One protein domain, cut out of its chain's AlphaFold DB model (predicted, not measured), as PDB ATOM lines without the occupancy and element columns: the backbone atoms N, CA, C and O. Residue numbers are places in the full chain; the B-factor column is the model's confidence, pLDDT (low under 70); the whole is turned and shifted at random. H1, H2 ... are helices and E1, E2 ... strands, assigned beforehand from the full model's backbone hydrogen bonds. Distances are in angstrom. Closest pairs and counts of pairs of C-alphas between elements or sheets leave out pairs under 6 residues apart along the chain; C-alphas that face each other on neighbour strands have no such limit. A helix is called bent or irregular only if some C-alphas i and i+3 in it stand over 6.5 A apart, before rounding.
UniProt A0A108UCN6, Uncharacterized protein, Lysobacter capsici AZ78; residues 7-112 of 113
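AT A GLANCE: This is residues 7 to 112 of the 113 residues of an uncharacterized protein of Lysobacter capsici AZ78 (UniProt A0A108UCN6). What is the main picture? A twisted sheet of four strands, E1 to E4, forms a slab, with the short helix H1 over one of its faces, toward one end of the long axis. Toward the other end the two longer helices, H3 and H4, cross each other, and the short H2 sits beside the edge strand E4. What is it made of? The printed part has 106 residues, with named elements in the order H1 H2 H3 E1 E2 E3 E4 H4; the class is mixed, helices and strands, and the sheet order is E1 E2 E3 E4, antiparallel throughout. How large is its outline? It is compact, with a radius of gyration of the C-alphas of 13.5 A, yet elongated, spanning 45 by 29 by 21 A.

IN THESE COORDINATES: Where are the first helices? H1 is residues 14 to 20, from C-alpha 14 at (10.941, -36.685, -20.416); H2 is residues 29 to 32. H3, residues 38 to 52, is 20.4 A long and irregular, with C-alphas 43 and 46 standing 7.4 A apart. Where are the strands and the last helix? E1 is residues 56 to 61, 13.9 A; E2 residues 68 to 74, 17.8 A; E3 residues 77 to 83, 19.2 A; E4 residues 88 to 92, 13.7 A. H4, residues 94 to 110, is 24.3 A long and ends with C-alpha 110 at (21.009, -48.677, -50.278).

HOW THE PARTS SIT: How do the strands pair? They form a meander, each strand the antiparallel neighbour of the one before, and each successive pair is a hairpin. N 59 and O 71 of E1 and E2 are 2.8 A apart, N 72 and O 79 of E2 and E3 2.9 A, and N 82 and O 89 of E3 and E4 2.8 A, each within hydrogen-bond range. Where is H1? It is on the sheet at a height of 9.0 A, only just over E2 and E3 with 3 C-alphas on each, and runs along the strands, at 22 degrees to E2 on the local plane. How do the other helices stand? H3 and H4 touch about perpendicular, at 75 degrees, with the closest C-alphas those of Ala 48 and Ala 103, 5.1 A. H2, H3 and H4 each only graze the sheet. Are the helix backbones regular in their O i to N i+4 pairs? Every such pair is within hydrogen-bond range in H1 and H4, and 9 of 11 in H3; H2 is too short for one.

THE WHOLE: What are its extremes? The two C-alphas farthest apart are those of His 9 and Ala 112, 45.8 A. Is there a cut or a long link? The printed part has no cut and no long link. Where is confidence low? The pLDDT is under 70 in residues 7 to 13, 64 to 67 and 112, and its mean over the printed part is 89.4.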
ATOM      1  N   GLU A   7       6.739 -31.797 -12.902       59.12
ATOM      2  CA  GLU A   7       7.306 -32.572 -14.019       59.12
ATOM      3  C   GLU A   7       8.597 -31.967 -14.606       59.12
ATOM      4  O   GLU A   7       9.407 -32.681 -15.193       59.12
ATOM      5  N   ASP A   8       8.847 -30.671 -14.400       58.47
ATOM      6  CA  ASP A   8      10.111 -30.017 -14.751       58.47
ATOM      7  C   ASP A   8      11.235 -30.359 -13.752       58.47
ATOM      8  O   ASP A   8      12.414 -30.228 -14.092       58.47
ATOM      9  N   HIS A   9      10.889 -30.827 -12.548       54.12
ATOM     10  CA  HIS A   9      11.822 -31.115 -11.455       54.12
ATOM     11  C   HIS A   9      12.098 -32.608 -11.233       54.12
ATOM     12  O   HIS A   9      13.087 -32.944 -10.576       54.12
ATOM     13  N   PHE A  10      11.263 -33.506 -11.768       53.06
ATOM     14  CA  PHE A  10      11.434 -34.950 -11.600       53.06
ATOM     15  C   PHE A  10      12.050 -35.603 -12.852       53.06
ATOM     16  O   PHE A  10      11.436 -35.585 -13.915       53.06
ATOM     17  N   PRO A  11      13.221 -36.261 -12.739       52.56
ATOM     18  CA  PRO A  11      13.947 -36.859 -13.869       52.56
ATOM     19  C   PRO A  11      13.275 -38.110 -14.462       52.56
ATOM     20  O   PRO A  11      13.819 -38.713 -15.377       52.56
ATOM     21  N   LEU A  12      12.122 -38.519 -13.924       54.56
ATOM     22  CA  LEU A  12      11.391 -39.716 -14.348       54.56
ATOM     23  C   LEU A  12      10.450 -39.461 -15.533       54.56
ATOM     24  O   LEU A  12       9.881 -40.417 -16.049       54.56
ATOM     25  N   TYR A  13      10.263 -38.201 -15.950       62.84
ATOM     26  CA  TYR A  13       9.390 -37.859 -17.071       62.84
ATOM     27  C   TYR A  13      10.120 -36.982 -18.100       62.84
ATOM     28  O   TYR A  13      10.552 -35.874 -17.771       62.84
ATOM     29  N   PRO A  14      10.219 -37.417 -19.373       78.75
ATOM     30  CA  PRO A  14      10.941 -36.685 -20.416       78.75
ATOM     31  C   PRO A  14      10.312 -35.327 -20.758       78.75
ATOM     32  O   PRO A  14      10.960 -34.476 -21.369       78.75
ATOM     33  N   LEU A  15       9.068 -35.081 -20.333       84.25
ATOM     34  CA  LEU A  15       8.328 -33.859 -20.631       84.25
ATOM     35  C   LEU A  15       9.050 -32.587 -20.162       84.25
ATOM     36  O   LEU A  15       9.090 -31.608 -20.909       84.25
ATOM     37  N   GLY A  16       9.674 -32.607 -18.980       84.56
ATOM     38  CA  GLY A  16      10.436 -31.462 -18.482       84.56
ATOM     39  C   GLY A  16      11.656 -31.139 -19.353       84.56
ATOM     40  O   GLY A  16      11.928 -29.973 -19.655       84.56
ATOM     41  N   MET A  17      12.357 -32.174 -19.838       88.25
ATOM     42  CA  MET A  17      13.466 -32.019 -20.788       88.25
ATOM     43  C   MET A  17      12.964 -31.447 -22.115       88.25
ATOM     44  O   MET A  17      13.496 -30.449 -22.606       88.25
ATOM     45  N   LEU A  18      11.892 -32.016 -22.672       90.88
ATOM     46  CA  LEU A  18      11.292 -31.520 -23.911       90.88
ATOM     47  C   LEU A  18      10.883 -30.046 -23.782       90.88
ATOM     48  O   LEU A  18      11.149 -29.248 -24.681       90.88
ATOM     49  N   ARG A  19      10.288 -29.649 -22.653       90.56
ATOM     50  CA  ARG A  19       9.844 -28.270 -22.404       90.56
ATOM     51  C   ARG A  19      11.010 -27.289 -22.336       90.56
ATOM     52  O   ARG A  19      10.969 -26.265 -23.017       90.56
ATOM     53  N   ARG A  20      12.065 -27.607 -21.575       89.62
ATOM     54  CA  ARG A  20      13.265 -26.755 -21.443       89.62
ATOM     55  C   ARG A  20      13.967 -26.495 -22.771       89.62
ATOM     56  O   ARG A  20      14.508 -25.408 -22.964       89.62
ATOM     57  N   HIS A  21      13.932 -27.465 -23.683       92.06
ATOM     58  CA  HIS A  21      14.604 -27.379 -24.982       92.06
ATOM     59  C   HIS A  21      13.661 -27.053 -26.149       92.06
ATOM     60  O   HIS A  21      14.081 -27.111 -27.302       92.06
ATOM     61  N   GLY A  22      12.410 -26.667 -25.867       92.69
ATOM     62  CA  GLY A  22      11.454 -26.219 -26.887       92.69
ATOM     63  C   GLY A  22      10.981 -27.323 -27.837       92.69
ATOM     64  O   GLY A  22      10.646 -27.043 -28.983       92.69
ATOM     65  N   LEU A  23      10.970 -28.572 -27.371       94.19
ATOM     66  CA  LEU A  23      10.588 -29.765 -28.131       94.19
ATOM     67  C   LEU A  23       9.161 -30.250 -27.828       94.19
ATOM     68  O   LEU A  23       8.704 -31.231 -28.409       94.19
ATOM     69  N   VAL A  24       8.425 -29.574 -26.944       92.56
ATOM     70  CA  VAL A  24       7.006 -29.887 -26.703       92.56
ATOM     71  C   VAL A  24       6.201 -29.637 -27.977       92.56
ATOM     72  O   VAL A  24       6.209 -28.531 -28.515       92.56
ATOM     73  N   GLY A  25       5.495 -30.668 -28.449       90.38
ATOM     74  CA  GLY A  25       4.733 -30.615 -29.701       90.38
ATOM     75  C   GLY A  25       5.599 -30.640 -30.965       90.38
ATOM     76  O   GLY A  25       5.078 -30.417 -32.058       90.38
ATOM     77  N   ALA A  26       6.904 -30.893 -30.833       95.81
ATOM     78  CA  ALA A  26       7.766 -31.176 -31.968       95.81
ATOM     79  C   ALA A  26       7.456 -32.569 -32.550       95.81
ATOM     80  O   ALA A  26       6.615 -33.308 -32.038       95.81
ATOM     81  N   GLN A  27       8.088 -32.901 -33.672       97.50
ATOM     82  CA  GLN A  27       7.761 -34.121 -34.399       97.50
ATOM     83  C   GLN A  27       8.440 -35.328 -33.765       97.50
ATOM     84  O   GLN A  27       9.604 -35.246 -33.377       97.50
ATOM     85  N   ASP A  28       7.718 -36.443 -33.742       96.06
ATOM     86  CA  ASP A  28       8.219 -37.768 -33.385       96.06
ATOM     87  C   ASP A  28       8.617 -38.527 -34.662       96.06
ATOM     88  O   ASP A  28       7.861 -38.583 -35.640       96.06
ATOM     89  N   LEU A  29       9.818 -39.105 -34.662       97.25
ATOM     90  CA  LEU A  29      10.359 -39.867 -35.783       97.25
ATOM     91  C   LEU A  29       9.489 -41.074 -36.164       97.25
ATOM     92  O   LEU A  29       9.285 -41.317 -37.355       97.25
ATOM     93  N   ALA A  30       8.943 -41.807 -35.191       95.50
ATOM     94  CA  ALA A  30       8.089 -42.967 -35.443       95.50
ATOM     95  C   ALA A  30       6.778 -42.561 -36.136       95.50
ATOM     96  O   ALA A  30       6.285 -43.271 -37.011       95.50
ATOM     97  N   GLN A  31       6.253 -41.373 -35.825       95.88
ATOM     98  CA  GLN A  31       5.077 -40.824 -36.508       95.88
ATOM     99  C   GLN A  31       5.378 -40.399 -37.952       95.88
ATOM    100  O   GLN A  31       4.488 -40.429 -38.803       95.88
ATOM    101  N   ARG A  32       6.619 -39.990 -38.245       97.12
ATOM    102  CA  ARG A  32       7.058 -39.619 -39.603       97.12
ATOM    103  C   ARG A  32       7.378 -40.831 -40.474       97.12
ATOM    104  O   ARG A  32       7.313 -40.718 -41.694       97.12
ATOM    105  N   LEU A  33       7.687 -41.969 -39.859       96.12
ATOM    106  CA  LEU A  33       8.045 -43.220 -40.524       96.12
ATOM    107  C   LEU A  33       7.151 -44.380 -40.045       96.12
ATOM    108  O   LEU A  33       7.663 -45.351 -39.487       96.12
ATOM    109  N   PRO A  34       5.826 -44.335 -40.292       95.06
ATOM    110  CA  PRO A  34       4.890 -45.346 -39.786       95.06
ATOM    111  C   PRO A  34       5.136 -46.759 -40.347       95.06
ATOM    112  O   PRO A  34       4.716 -47.742 -39.746       95.06
ATOM    113  N   ASP A  35       5.837 -46.870 -41.480       95.12
ATOM    114  CA  ASP A  35       6.206 -48.144 -42.116       95.12
ATOM    115  C   ASP A  35       7.509 -48.758 -41.563       95.12
ATOM    116  O   ASP A  35       8.033 -49.735 -42.115       95.12
ATOM    117  N   TRP A  36       8.090 -48.157 -40.523       95.25
ATOM    118  CA  TRP A  36       9.270 -48.665 -39.834       95.25
ATOM    119  C   TRP A  36       8.882 -49.190 -38.457       95.25
ATOM    120  O   TRP A  36       8.200 -48.517 -37.688       95.25
ATOM    121  N   SER A  37       9.354 -50.387 -38.112       94.31
ATOM    122  CA  SER A  37       9.253 -50.858 -36.733       94.31
ATOM    123  C   SER A  37      10.239 -50.112 -35.836       94.31
ATOM    124  O   SER A  37      11.303 -49.676 -36.284       94.31
ATOM    125  N   GLU A  38       9.939 -50.037 -34.540       92.88
ATOM    126  CA  GLU A  38      10.847 -49.452 -33.546       92.88
ATOM    127  C   GLU A  38      12.248 -50.085 -33.609       92.88
ATOM    128  O   GLU A  38      13.257 -49.386 -33.596       92.88
ATOM    129  N   GLN A  39      12.331 -51.408 -33.787       92.75
ATOM    130  CA  GLN A  39      13.608 -52.114 -33.915       92.75
ATOM    131  C   GLN A  39      14.395 -51.685 -35.164       92.75
ATOM    132  O   GLN A  39      15.621 -51.571 -35.110       92.75
ATOM    133  N   GLN A  40      13.710 -51.440 -36.288       94.62
ATOM    134  CA  GLN A  40      14.348 -50.927 -37.502       94.62
ATOM    135  C   GLN A  40      14.848 -49.497 -37.294       94.62
ATOM    136  O   GLN A  40      15.982 -49.195 -37.667       94.62
ATOM    137  N   LEU A  41      14.040 -48.639 -36.661       95.44
ATOM    138  CA  LEU A  41      14.431 -47.269 -36.329       95.44
ATOM    139  C   LEU A  41      15.648 -47.262 -35.402       95.44
ATOM    140  O   LEU A  41      16.665 -46.669 -35.751       95.44
ATOM    141  N   ARG A  42      15.603 -47.999 -34.291       93.75
ATOM    142  CA  ARG A  42      16.710 -48.116 -33.331       93.75
ATOM    143  C   ARG A  42      17.994 -48.624 -33.988       93.75
ATOM    144  O   ARG A  42      19.077 -48.107 -33.726       93.75
ATOM    145  N   GLY A  43      17.884 -49.616 -34.873       93.69
ATOM    146  CA  GLY A  43      19.031 -50.193 -35.579       93.69
ATOM    147  C   GLY A  43      19.662 -49.269 -36.628       93.69
ATOM    148  O   GLY A  43      20.862 -49.374 -36.888       93.69
ATOM    149  N   ALA A  44      18.882 -48.371 -37.234       95.75
ATOM    150  CA  ALA A  44      19.346 -47.487 -38.306       95.75
ATOM    151  C   ALA A  44      19.669 -46.060 -37.831       95.75
ATOM    152  O   ALA A  44      20.522 -45.388 -38.420       95.75
ATOM    153  N   PHE A  45      19.028 -45.601 -36.754       96.31
ATOM    154  CA  PHE A  45      19.030 -44.206 -36.324       96.31
ATOM    155  C   PHE A  45      20.431 -43.625 -36.185       96.31
ATOM    156  O   PHE A  45      20.725 -42.613 -36.813       96.31
ATOM    157  N   TRP A  46      21.328 -44.269 -35.434       95.88
ATOM    158  CA  TRP A  46      22.662 -43.707 -35.187       95.88
ATOM    159  C   TRP A  46      23.499 -43.546 -36.455       95.88
ATOM    160  O   TRP A  46      24.310 -42.624 -36.547       95.88
ATOM    161  N   ARG A  47      23.282 -44.397 -37.464       96.75
ATOM    162  CA  ARG A  47      23.939 -44.250 -38.765       96.75
ATOM    163  C   ARG A  47      23.370 -43.053 -39.527       96.75
ATOM    164  O   ARG A  47      24.138 -42.276 -40.084       96.75
ATOM    165  N   ALA A  48      22.045 -42.890 -39.544       97.06
ATOM    166  CA  ALA A  48      21.381 -41.735 -40.161       97.06
ATOM    167  C   ALA A  48      21.778 -40.426 -39.479       97.06
ATOM    168  O   ALA A  48      22.249 -39.503 -40.141       97.06
ATOM    169  N   TYR A  49      21.722 -40.404 -38.153       97.19
ATOM    170  CA  TYR A  49      22.214 -39.326 -37.311       97.19
ATOM    171  C   TYR A  49      23.656 -38.941 -37.667       97.19
ATOM    172  O   TYR A  49      23.937 -37.780 -37.950       97.19
ATOM    173  N   ALA A  50      24.571 -39.916 -37.731       97.06
ATOM    174  CA  ALA A  50      25.968 -39.662 -38.069       97.06
ATOM    175  C   ALA A  50      26.152 -39.107 -39.489       97.06
ATOM    176  O   ALA A  50      27.037 -38.282 -39.696       97.06
ATOM    177  N   SER A  51      25.324 -39.527 -40.452       97.31
ATOM    178  CA  SER A  51      25.420 -39.062 -41.841       97.31
ATOM    179  C   SER A  51      25.034 -37.594 -42.030       97.31
ATOM    180  O   SER A  51      25.545 -36.951 -42.942       97.31
ATOM    181  N   ILE A  52      24.179 -37.052 -41.155       96.56
ATOM    182  CA  ILE A  52      23.752 -35.646 -41.203       96.56
ATOM    183  C   ILE A  52      24.495 -34.760 -40.197       96.56
ATOM    184  O   ILE A  52      24.277 -33.551 -40.174       96.56
ATOM    185  N   ARG A  53      25.326 -35.336 -39.323       97.19
ATOM    186  CA  ARG A  53      25.978 -34.613 -38.229       97.19
ATOM    187  C   ARG A  53      27.149 -33.774 -38.731       97.19
ATOM    188  O   ARG A  53      28.206 -34.309 -39.054       97.19
ATOM    189  N   GLU A  54      26.989 -32.459 -38.660       96.31
ATOM    190  CA  GLU A  54      28.052 -31.474 -38.886       96.31
ATOM    191  C   GLU A  54      28.590 -30.931 -37.557       96.31
ATOM    192  O   GLU A  54      29.798 -30.810 -37.365       96.31
ATOM    193  N   THR A  55      27.695 -30.634 -36.609       96.44
ATOM    194  CA  THR A  55      28.042 -30.157 -35.260       96.44
ATOM    195  C   THR A  55      27.182 -30.840 -34.208       96.44
ATOM    196  O   THR A  55      26.012 -31.130 -34.452       96.44
ATOM    197  N   GLU A  56      27.751 -31.088 -33.031       96.81
ATOM    198  CA  GLU A  56      27.069 -31.769 -31.934       96.81
ATOM    199  C   GLU A  56      27.512 -31.202 -30.586       96.81
ATOM    200  O   GLU A  56      28.693 -30.940 -30.353       96.81
ATOM    201  N   THR A  57      26.562 -31.004 -29.678       96.62
ATOM    202  CA  THR A  57      26.837 -30.671 -28.277       96.62
ATOM    203  C   THR A  57      25.745 -31.266 -27.398       96.62
ATOM    204  O   THR A  57      24.568 -31.025 -27.647       96.62
ATOM    205  N   GLU A  58      26.103 -32.034 -26.372       95.19
ATOM    206  CA  GLU A  58      25.126 -32.503 -25.383       95.19
ATOM    207  C   GLU A  58      24.626 -31.312 -24.553       95.19
ATOM    208  O   GLU A  58      25.426 -30.517 -24.060       95.19
ATOM    209  N   LEU A  59      23.304 -31.157 -24.450       91.44
ATOM    210  CA  LEU A  59      22.675 -30.081 -23.680       91.44
ATOM    211  C   LEU A  59      22.228 -30.568 -22.307       91.44
ATOM    212  O   LEU A  59      22.382 -29.860 -21.317       91.44
ATOM    213  N   GLU A  60      21.645 -31.761 -22.265       90.62
ATOM    214  CA  GLU A  60      21.089 -32.348 -21.056       90.62
ATOM    215  C   GLU A  60      21.048 -33.867 -21.204       90.62
ATOM    216  O   GLU A  60      20.792 -34.382 -22.293       90.62
ATOM    217  N   ARG A  61      21.283 -34.586 -20.107       88.50
ATOM    218  CA  ARG A  61      21.173 -36.040 -20.051       88.50
ATOM    219  C   ARG A  61      20.569 -36.462 -18.718       88.50
ATOM    220  O   ARG A  61      21.011 -36.003 -17.667       88.50
ATOM    221  N   SER A  62      19.617 -37.380 -18.785       83.88
ATOM    222  CA  SER A  62      19.127 -38.186 -17.676       83.88
ATOM    223  C   SER A  62      19.614 -39.622 -17.882       83.88
ATOM    224  O   SER A  62      19.646 -40.121 -19.005       83.88
ATOM    225  N   ILE A  63      20.095 -40.272 -16.824       75.44
ATOM    226  CA  ILE A  63      20.574 -41.660 -16.882       75.44
ATOM    227  C   ILE A  63      19.733 -42.470 -15.907       75.44
ATOM    228  O   ILE A  63      19.733 -42.182 -14.709       75.44
ATOM    229  N   SER A  64      19.062 -43.499 -16.415       68.81
ATOM    230  CA  SER A  64      18.377 -44.510 -15.616       68.81
ATOM    231  C   SER A  64      19.104 -45.861 -15.727       68.81
ATOM    232  O   SER A  64      20.093 -45.999 -16.450       68.81
ATOM    233  N   ILE A  65      18.655 -46.862 -14.965       64.31
ATOM    234  CA  ILE A  65      19.269 -48.206 -14.936       64.31
ATOM    235  C   ILE A  65      19.183 -48.894 -16.311       64.31
ATOM    236  O   ILE A  65      20.052 -49.694 -16.653       64.31
ATOM    237  N   ASP A  66      18.177 -48.535 -17.106       60.75
ATOM    238  CA  ASP A  66      17.766 -49.246 -18.318       60.75
ATOM    239  C   ASP A  66      18.121 -48.518 -19.628       60.75
ATOM    240  O   ASP A  66      17.773 -48.972 -20.718       60.75
ATOM    241  N   GLY A  67      18.823 -47.392 -19.528       67.12
ATOM    242  CA  GLY A  67      19.054 -46.454 -20.622       67.12
ATOM    243  C   GLY A  67      18.734 -45.034 -20.182       67.12
ATOM    244  O   GLY A  67      18.560 -44.771 -18.991       67.12
ATOM    245  N   GLY A  68      18.723 -44.082 -21.102       83.75
ATOM    246  CA  GLY A  68      18.522 -42.701 -20.689       83.75
ATOM    247  C   GLY A  68      18.110 -41.769 -21.800       83.75
ATOM    248  O   GLY A  68      18.345 -42.006 -22.986       83.75
ATOM    249  N   GLU A  69      17.525 -40.672 -21.363       88.94
ATOM    250  CA  GLU A  69      17.110 -39.568 -22.189       88.94
ATOM    251  C   GLU A  69      18.255 -38.579 -22.341       88.94
ATOM    252  O   GLU A  69      18.938 -38.200 -21.383       88.94
ATOM    253  N   LYS A  70      18.455 -38.088 -23.555       91.50
ATOM    254  CA  LYS A  70      19.399 -37.005 -23.806       91.50
ATOM    255  C   LYS A  70      18.818 -36.010 -24.779       91.50
ATOM    256  O   LYS A  70      18.184 -36.376 -25.765       91.50
ATOM    257  N   VAL A  71      19.103 -34.743 -24.517       93.94
ATOM    258  CA  VAL A  71      18.937 -33.680 -25.495       93.94
ATOM    259  C   VAL A  71      20.310 -33.267 -25.984       93.94
ATOM    260  O   VAL A  71      21.204 -32.926 -25.206       93.94
ATOM    261  N   MET A  72      20.470 -33.273 -27.298       96.56
ATOM    262  CA  MET A  72      21.661 -32.795 -27.982       96.56
ATOM    263  C   MET A  72      21.284 -31.591 -28.841       96.56
ATOM    264  O   MET A  72      20.146 -31.443 -29.279       96.56
ATOM    265  N   ARG A  73      22.254 -30.721 -29.098       97.31
ATOM    266  CA  ARG A  73      22.192 -29.724 -30.158       97.31
ATOM    267  C   ARG A  73      22.925 -30.284 -31.363       97.31
ATOM    268  O   ARG A  73      24.152 -30.306 -31.370       97.31
ATOM    269  N   LEU A  74      22.167 -30.730 -32.354       97.62
ATOM    270  CA  LEU A  74      22.659 -31.232 -33.628       97.62
ATOM    271  C   LEU A  74      22.471 -30.143 -34.683       97.62
ATOM    272  O   LEU A  74      21.353 -29.685 -34.904       97.62
ATOM    273  N   ASN A  75      23.551 -29.704 -35.328       96.56
ATOM    274  CA  ASN A  75      23.497 -28.687 -36.390       96.56
ATOM    275  C   ASN A  75      22.756 -27.404 -35.966       96.56
ATOM    276  O   ASN A  75      21.988 -26.818 -36.724       96.56
ATOM    277  N   GLY A  76      22.960 -26.987 -34.713       96.38
ATOM    278  CA  GLY A  76      22.294 -25.821 -34.127       96.38
ATOM    279  C   GLY A  76      20.855 -26.059 -33.649       96.38
ATOM    280  O   GLY A  76      20.297 -25.171 -33.008       96.38
ATOM    281  N   GLN A  77      20.275 -27.238 -33.882       97.31
ATOM    282  CA  GLN A  77      18.888 -27.565 -33.547       97.31
ATOM    283  C   GLN A  77      18.809 -28.589 -32.403       97.31
ATOM    284  O   GLN A  77      19.637 -29.500 -32.336       97.31
ATOM    285  N   PRO A  78      17.858 -28.448 -31.464       97.19
ATOM    286  CA  PRO A  78      17.671 -29.425 -30.402       97.19
ATOM    287  C   PRO A  78      17.082 -30.729 -30.958       97.19
ATOM    288  O   PRO A  78      16.189 -30.715 -31.805       97.19
ATOM    289  N   ILE A  79      17.573 -31.850 -30.438       97.75
ATOM    290  CA  ILE A  79      17.048 -33.194 -30.668       97.75
ATOM    291  C   ILE A  79      17.024 -33.943 -29.344       97.75
ATOM    292  O   ILE A  79      18.030 -34.000 -28.637       97.75
ATOM    293  N   PHE A  80      15.873 -34.511 -29.022       95.88
ATOM    294  CA  PHE A  80      15.694 -35.435 -27.916       95.88
ATOM    295  C   PHE A  80      15.803 -36.865 -28.433       95.88
ATOM    296  O   PHE A  80      15.250 -37.192 -29.483       95.88
ATOM    297  N   VAL A  81      16.514 -37.701 -27.686       94.56
ATOM    298  CA  VAL A  81      16.603 -39.139 -27.917       94.56
ATOM    299  C   VAL A  81      16.369 -39.834 -26.584       94.56
ATOM    300  O   VAL A  81      17.157 -39.638 -25.655       94.56
ATOM    301  N   SER A  82      15.320 -40.648 -26.513       91.44
ATOM    302  CA  SER A  82      15.178 -41.682 -25.495       91.44
ATOM    303  C   SER A  82      15.609 -43.014 -26.091       91.44
ATOM    304  O   SER A  82      15.104 -43.441 -27.131       91.44
ATOM    305  N   GLU A  83      16.578 -43.653 -25.447       85.56
ATOM    306  CA  GLU A  83      17.005 -45.004 -25.783       85.56
ATOM    307  C   GLU A  83      17.099 -45.801 -24.484       85.56
ATOM    308  O   GLU A  83      18.157 -45.876 -23.853       85.56
ATOM    309  N   ASP A  84      15.971 -46.376 -24.077       80.81
ATOM    310  CA  ASP A  84      15.878 -47.264 -22.923       80.81
ATOM    311  C   ASP A  84      15.436 -48.678 -23.348       80.81
ATOM    312  O   ASP A  84      15.413 -49.014 -24.541       80.81
ATOM    313  N   CYS A  85      15.231 -49.580 -22.388       73.25
ATOM    314  CA  CYS A  85      14.831 -50.959 -22.673       73.25
ATOM    315  C   CYS A  85      13.329 -51.115 -22.984       73.25
ATOM    316  O   CYS A  85      12.925 -52.182 -23.450       73.25
ATOM    317  N   TRP A  86      12.530 -50.068 -22.769       76.56
ATOM    318  CA  TRP A  86      11.078 -50.035 -22.939       76.56
ATOM    319  C   TRP A  86      10.634 -49.288 -24.200       76.56
ATOM    320  O   TRP A  86       9.579 -49.618 -24.737       76.56
ATOM    321  N   ASN A  87      11.403 -48.297 -24.653       82.38
ATOM    322  CA  ASN A  87      11.049 -47.416 -25.756       82.38
ATOM    323  C   ASN A  87      12.288 -46.869 -26.489       82.38
ATOM    324  O   ASN A  87      13.363 -46.659 -25.914       82.38
ATOM    325  N   PHE A  88      12.106 -46.581 -27.775       91.12
ATOM    326  CA  PHE A  88      13.014 -45.770 -28.573       91.12
ATOM    327  C   PHE A  88      12.240 -44.597 -29.175       91.12
ATOM    328  O   PHE A  88      11.417 -44.774 -30.071       91.12
ATOM    329  N   GLU A  89      12.540 -43.390 -28.705       93.44
ATOM    330  CA  GLU A  89      11.845 -42.169 -29.109       93.44
ATOM    331  C   GLU A  89      12.845 -41.110 -29.564       93.44
ATOM    332  O   GLU A  89      13.865 -40.864 -28.916       93.44
ATOM    333  N   VAL A  90      12.536 -40.450 -30.678       96.56
ATOM    334  CA  VAL A  90      13.329 -39.336 -31.195       96.56
ATOM    335  C   VAL A  90      12.401 -38.182 -31.515       96.56
ATOM    336  O   VAL A  90      11.537 -38.300 -32.385       96.56
ATOM    337  N   VAL A  91      12.625 -37.051 -30.846       97.25
ATOM    338  CA  VAL A  91      11.817 -35.841 -31.013       97.25
ATOM    339  C   VAL A  91      12.692 -34.684 -31.475       97.25
ATOM    340  O   VAL A  91      13.716 -34.373 -30.863       97.25
ATOM    341  N   ALA A  92      12.290 -34.027 -32.560       97.88
ATOM    342  CA  ALA A  92      13.017 -32.897 -33.130       97.88
ATOM    343  C   ALA A  92      12.088 -31.921 -33.861       97.88
ATOM    344  O   ALA A  92      10.966 -32.252 -34.251       97.88
ATOM    345  N   GLY A  93      12.573 -30.696 -34.080       97.44
ATOM    346  CA  GLY A  93      11.906 -29.738 -34.964       97.44
ATOM    347  C   GLY A  93      11.838 -30.239 -36.414       97.44
ATOM    348  O   GLY A  93      12.659 -31.052 -36.834       97.44
ATOM    349  N   ALA A  94      10.878 -29.717 -37.185       97.00
ATOM    350  CA  ALA A  94      10.557 -30.206 -38.531       97.00
ATOM    351  C   ALA A  94      11.767 -30.256 -39.482       97.00
ATOM    352  O   ALA A  94      11.967 -31.254 -40.159       97.00
ATOM    353  N   GLU A  95      12.613 -29.221 -39.492       96.62
ATOM    354  CA  GLU A  95      13.783 -29.182 -40.381       96.62
ATOM    355  C   GLU A  95      14.776 -30.316 -40.091       96.62
ATOM    356  O   GLU A  95      15.231 -30.996 -41.011       96.62
ATOM    357  N   LEU A  96      15.104 -30.544 -38.816       97.62
ATOM    358  CA  LEU A  96      16.009 -31.625 -38.434       97.62
ATOM    359  C   LEU A  96      15.372 -32.993 -38.685       97.62
ATOM    360  O   LEU A  96      16.050 -33.922 -39.125       97.62
ATOM    361  N   MET A  97      14.067 -33.096 -38.434       98.31
ATOM    362  CA  MET A  97      13.299 -34.310 -38.666       98.31
ATOM    363  C   MET A  97      13.291 -34.702 -40.147       98.31
ATOM    364  O   MET A  97      13.559 -35.855 -40.470       98.31
ATOM    365  N   ASP A  98      13.078 -33.751 -41.059       98.25
ATOM    366  CA  ASP A  98      13.096 -34.015 -42.501       98.25
ATOM    367  C   ASP A  98      14.471 -34.519 -42.973       98.25
ATOM    368  O   ASP A  98      14.553 -35.446 -43.781       98.25
ATOM    369  N   ARG A  99      15.568 -33.978 -42.419       97.75
ATOM    370  CA  ARG A  99      16.930 -34.466 -42.708       97.75
ATOM    371  C   ARG A  99      17.150 -35.894 -42.201       97.75
ATOM    372  O   ARG A  99      17.755 -36.700 -42.906       97.75
ATOM    373  N   LEU A 100      16.669 -36.211 -40.997       97.94
ATOM    374  CA  LEU A 100      16.764 -37.557 -40.422       97.94
ATOM    375  C   LEU A 100      15.970 -38.579 -41.236       97.94
ATOM    376  O   LEU A 100      16.497 -39.645 -41.551       97.94
ATOM    377  N   VAL A 101      14.732 -38.242 -41.604       98.12
ATOM    378  CA  VAL A 101      13.865 -39.085 -42.437       98.12
ATOM    379  C   VAL A 101      14.537 -39.370 -43.777       98.12
ATOM    380  O   VAL A 101      14.707 -40.535 -44.130       98.12
ATOM    381  N   ALA A 102      15.020 -38.335 -44.468       98.00
ATOM    382  CA  ALA A 102      15.716 -38.503 -45.740       98.00
ATOM    383  C   ALA A 102      16.949 -39.416 -45.614       98.00
ATOM    384  O   ALA A 102      17.167 -40.287 -46.457       98.00
ATOM    385  N   ALA A 103      17.739 -39.267 -44.546       97.50
ATOM    386  CA  ALA A 103      18.905 -40.112 -44.302       97.50
ATOM    387  C   ALA A 103      18.535 -41.581 -44.017       97.50
ATOM    388  O   ALA A 103      19.228 -42.490 -44.480       97.50
ATOM    389  N   LEU A 104      17.447 -41.837 -43.284       97.50
ATOM    390  CA  LEU A 104      16.947 -43.191 -43.017       97.50
ATOM    391  C   LEU A 104      16.421 -43.866 -44.285       97.50
ATOM    392  O   LEU A 104      16.746 -45.023 -44.555       97.50
ATOM    393  N   GLU A 105      15.647 -43.144 -45.093       95.81
ATOM    394  CA  GLU A 105      15.117 -43.656 -46.358       95.81
ATOM    395  C   GLU A 105      16.235 -43.973 -47.358       95.81
ATOM    396  O   GLU A 105      16.234 -45.050 -47.958       95.81
ATOM    397  N   GLN A 106      17.238 -43.096 -47.478       94.81
ATOM    398  CA  GLN A 106      18.420 -43.347 -48.309       94.81
ATOM    399  C   GLN A 106      19.166 -44.614 -47.882       94.81
ATOM    400  O   GLN A 106      19.585 -45.405 -48.726       94.81
ATOM    401  N   GLN A 107      19.309 -44.840 -46.575       92.94
ATOM    402  CA  GLN A 107      19.948 -46.052 -46.065       92.94
ATOM    403  C   GLN A 107      19.144 -47.310 -46.361       92.94
ATOM    404  O   GLN A 107      19.734 -48.326 -46.720       92.94
ATOM    405  N   ARG A 108      17.814 -47.250 -46.230       90.50
ATOM    406  CA  ARG A 108      16.936 -48.380 -46.552       90.50
ATOM    407  C   ARG A 108      16.993 -48.723 -48.039       90.50
ATOM    408  O   ARG A 108      17.031 -49.902 -48.372       90.50
ATOM    409  N   ALA A 109      17.051 -47.717 -48.913       88.81
ATOM    410  CA  ALA A 109      17.225 -47.920 -50.350       88.81
ATOM    411  C   ALA A 109      18.573 -48.593 -50.667       88.81
ATOM    412  O   ALA A 109      18.600 -49.601 -51.360       88.81
ATOM    413  N   ALA A 110      19.669 -48.122 -50.065       85.50
ATOM    414  CA  ALA A 110      21.009 -48.677 -50.278       85.50
ATOM    415  C   ALA A 110      21.219 -50.104 -49.725       85.50
ATOM    416  O   ALA A 110      22.254 -50.709 -49.982       85.50
ATOM    417  N   GLN A 111      20.287 -50.625 -48.922       77.19
ATOM    418  CA  GLN A 111      20.295 -52.011 -48.433       77.19
ATOM    419  C   GLN A 111      19.453 -52.960 -49.296       77.19
ATOM    420  O   GLN A 111      19.512 -54.171 -49.085       77.19
ATOM    421  N   ALA A 112      18.627 -52.416 -50.192       69.38
ATOM    422  CA  ALA A 112      17.782 -53.186 -51.099       69.38
ATOM    423  C   ALA A 112      18.461 -53.478 -52.453       69.38
ATOM    424  O   ALA A 112      17.981 -54.356 -53.172       69.38
TER     425      ALA A 112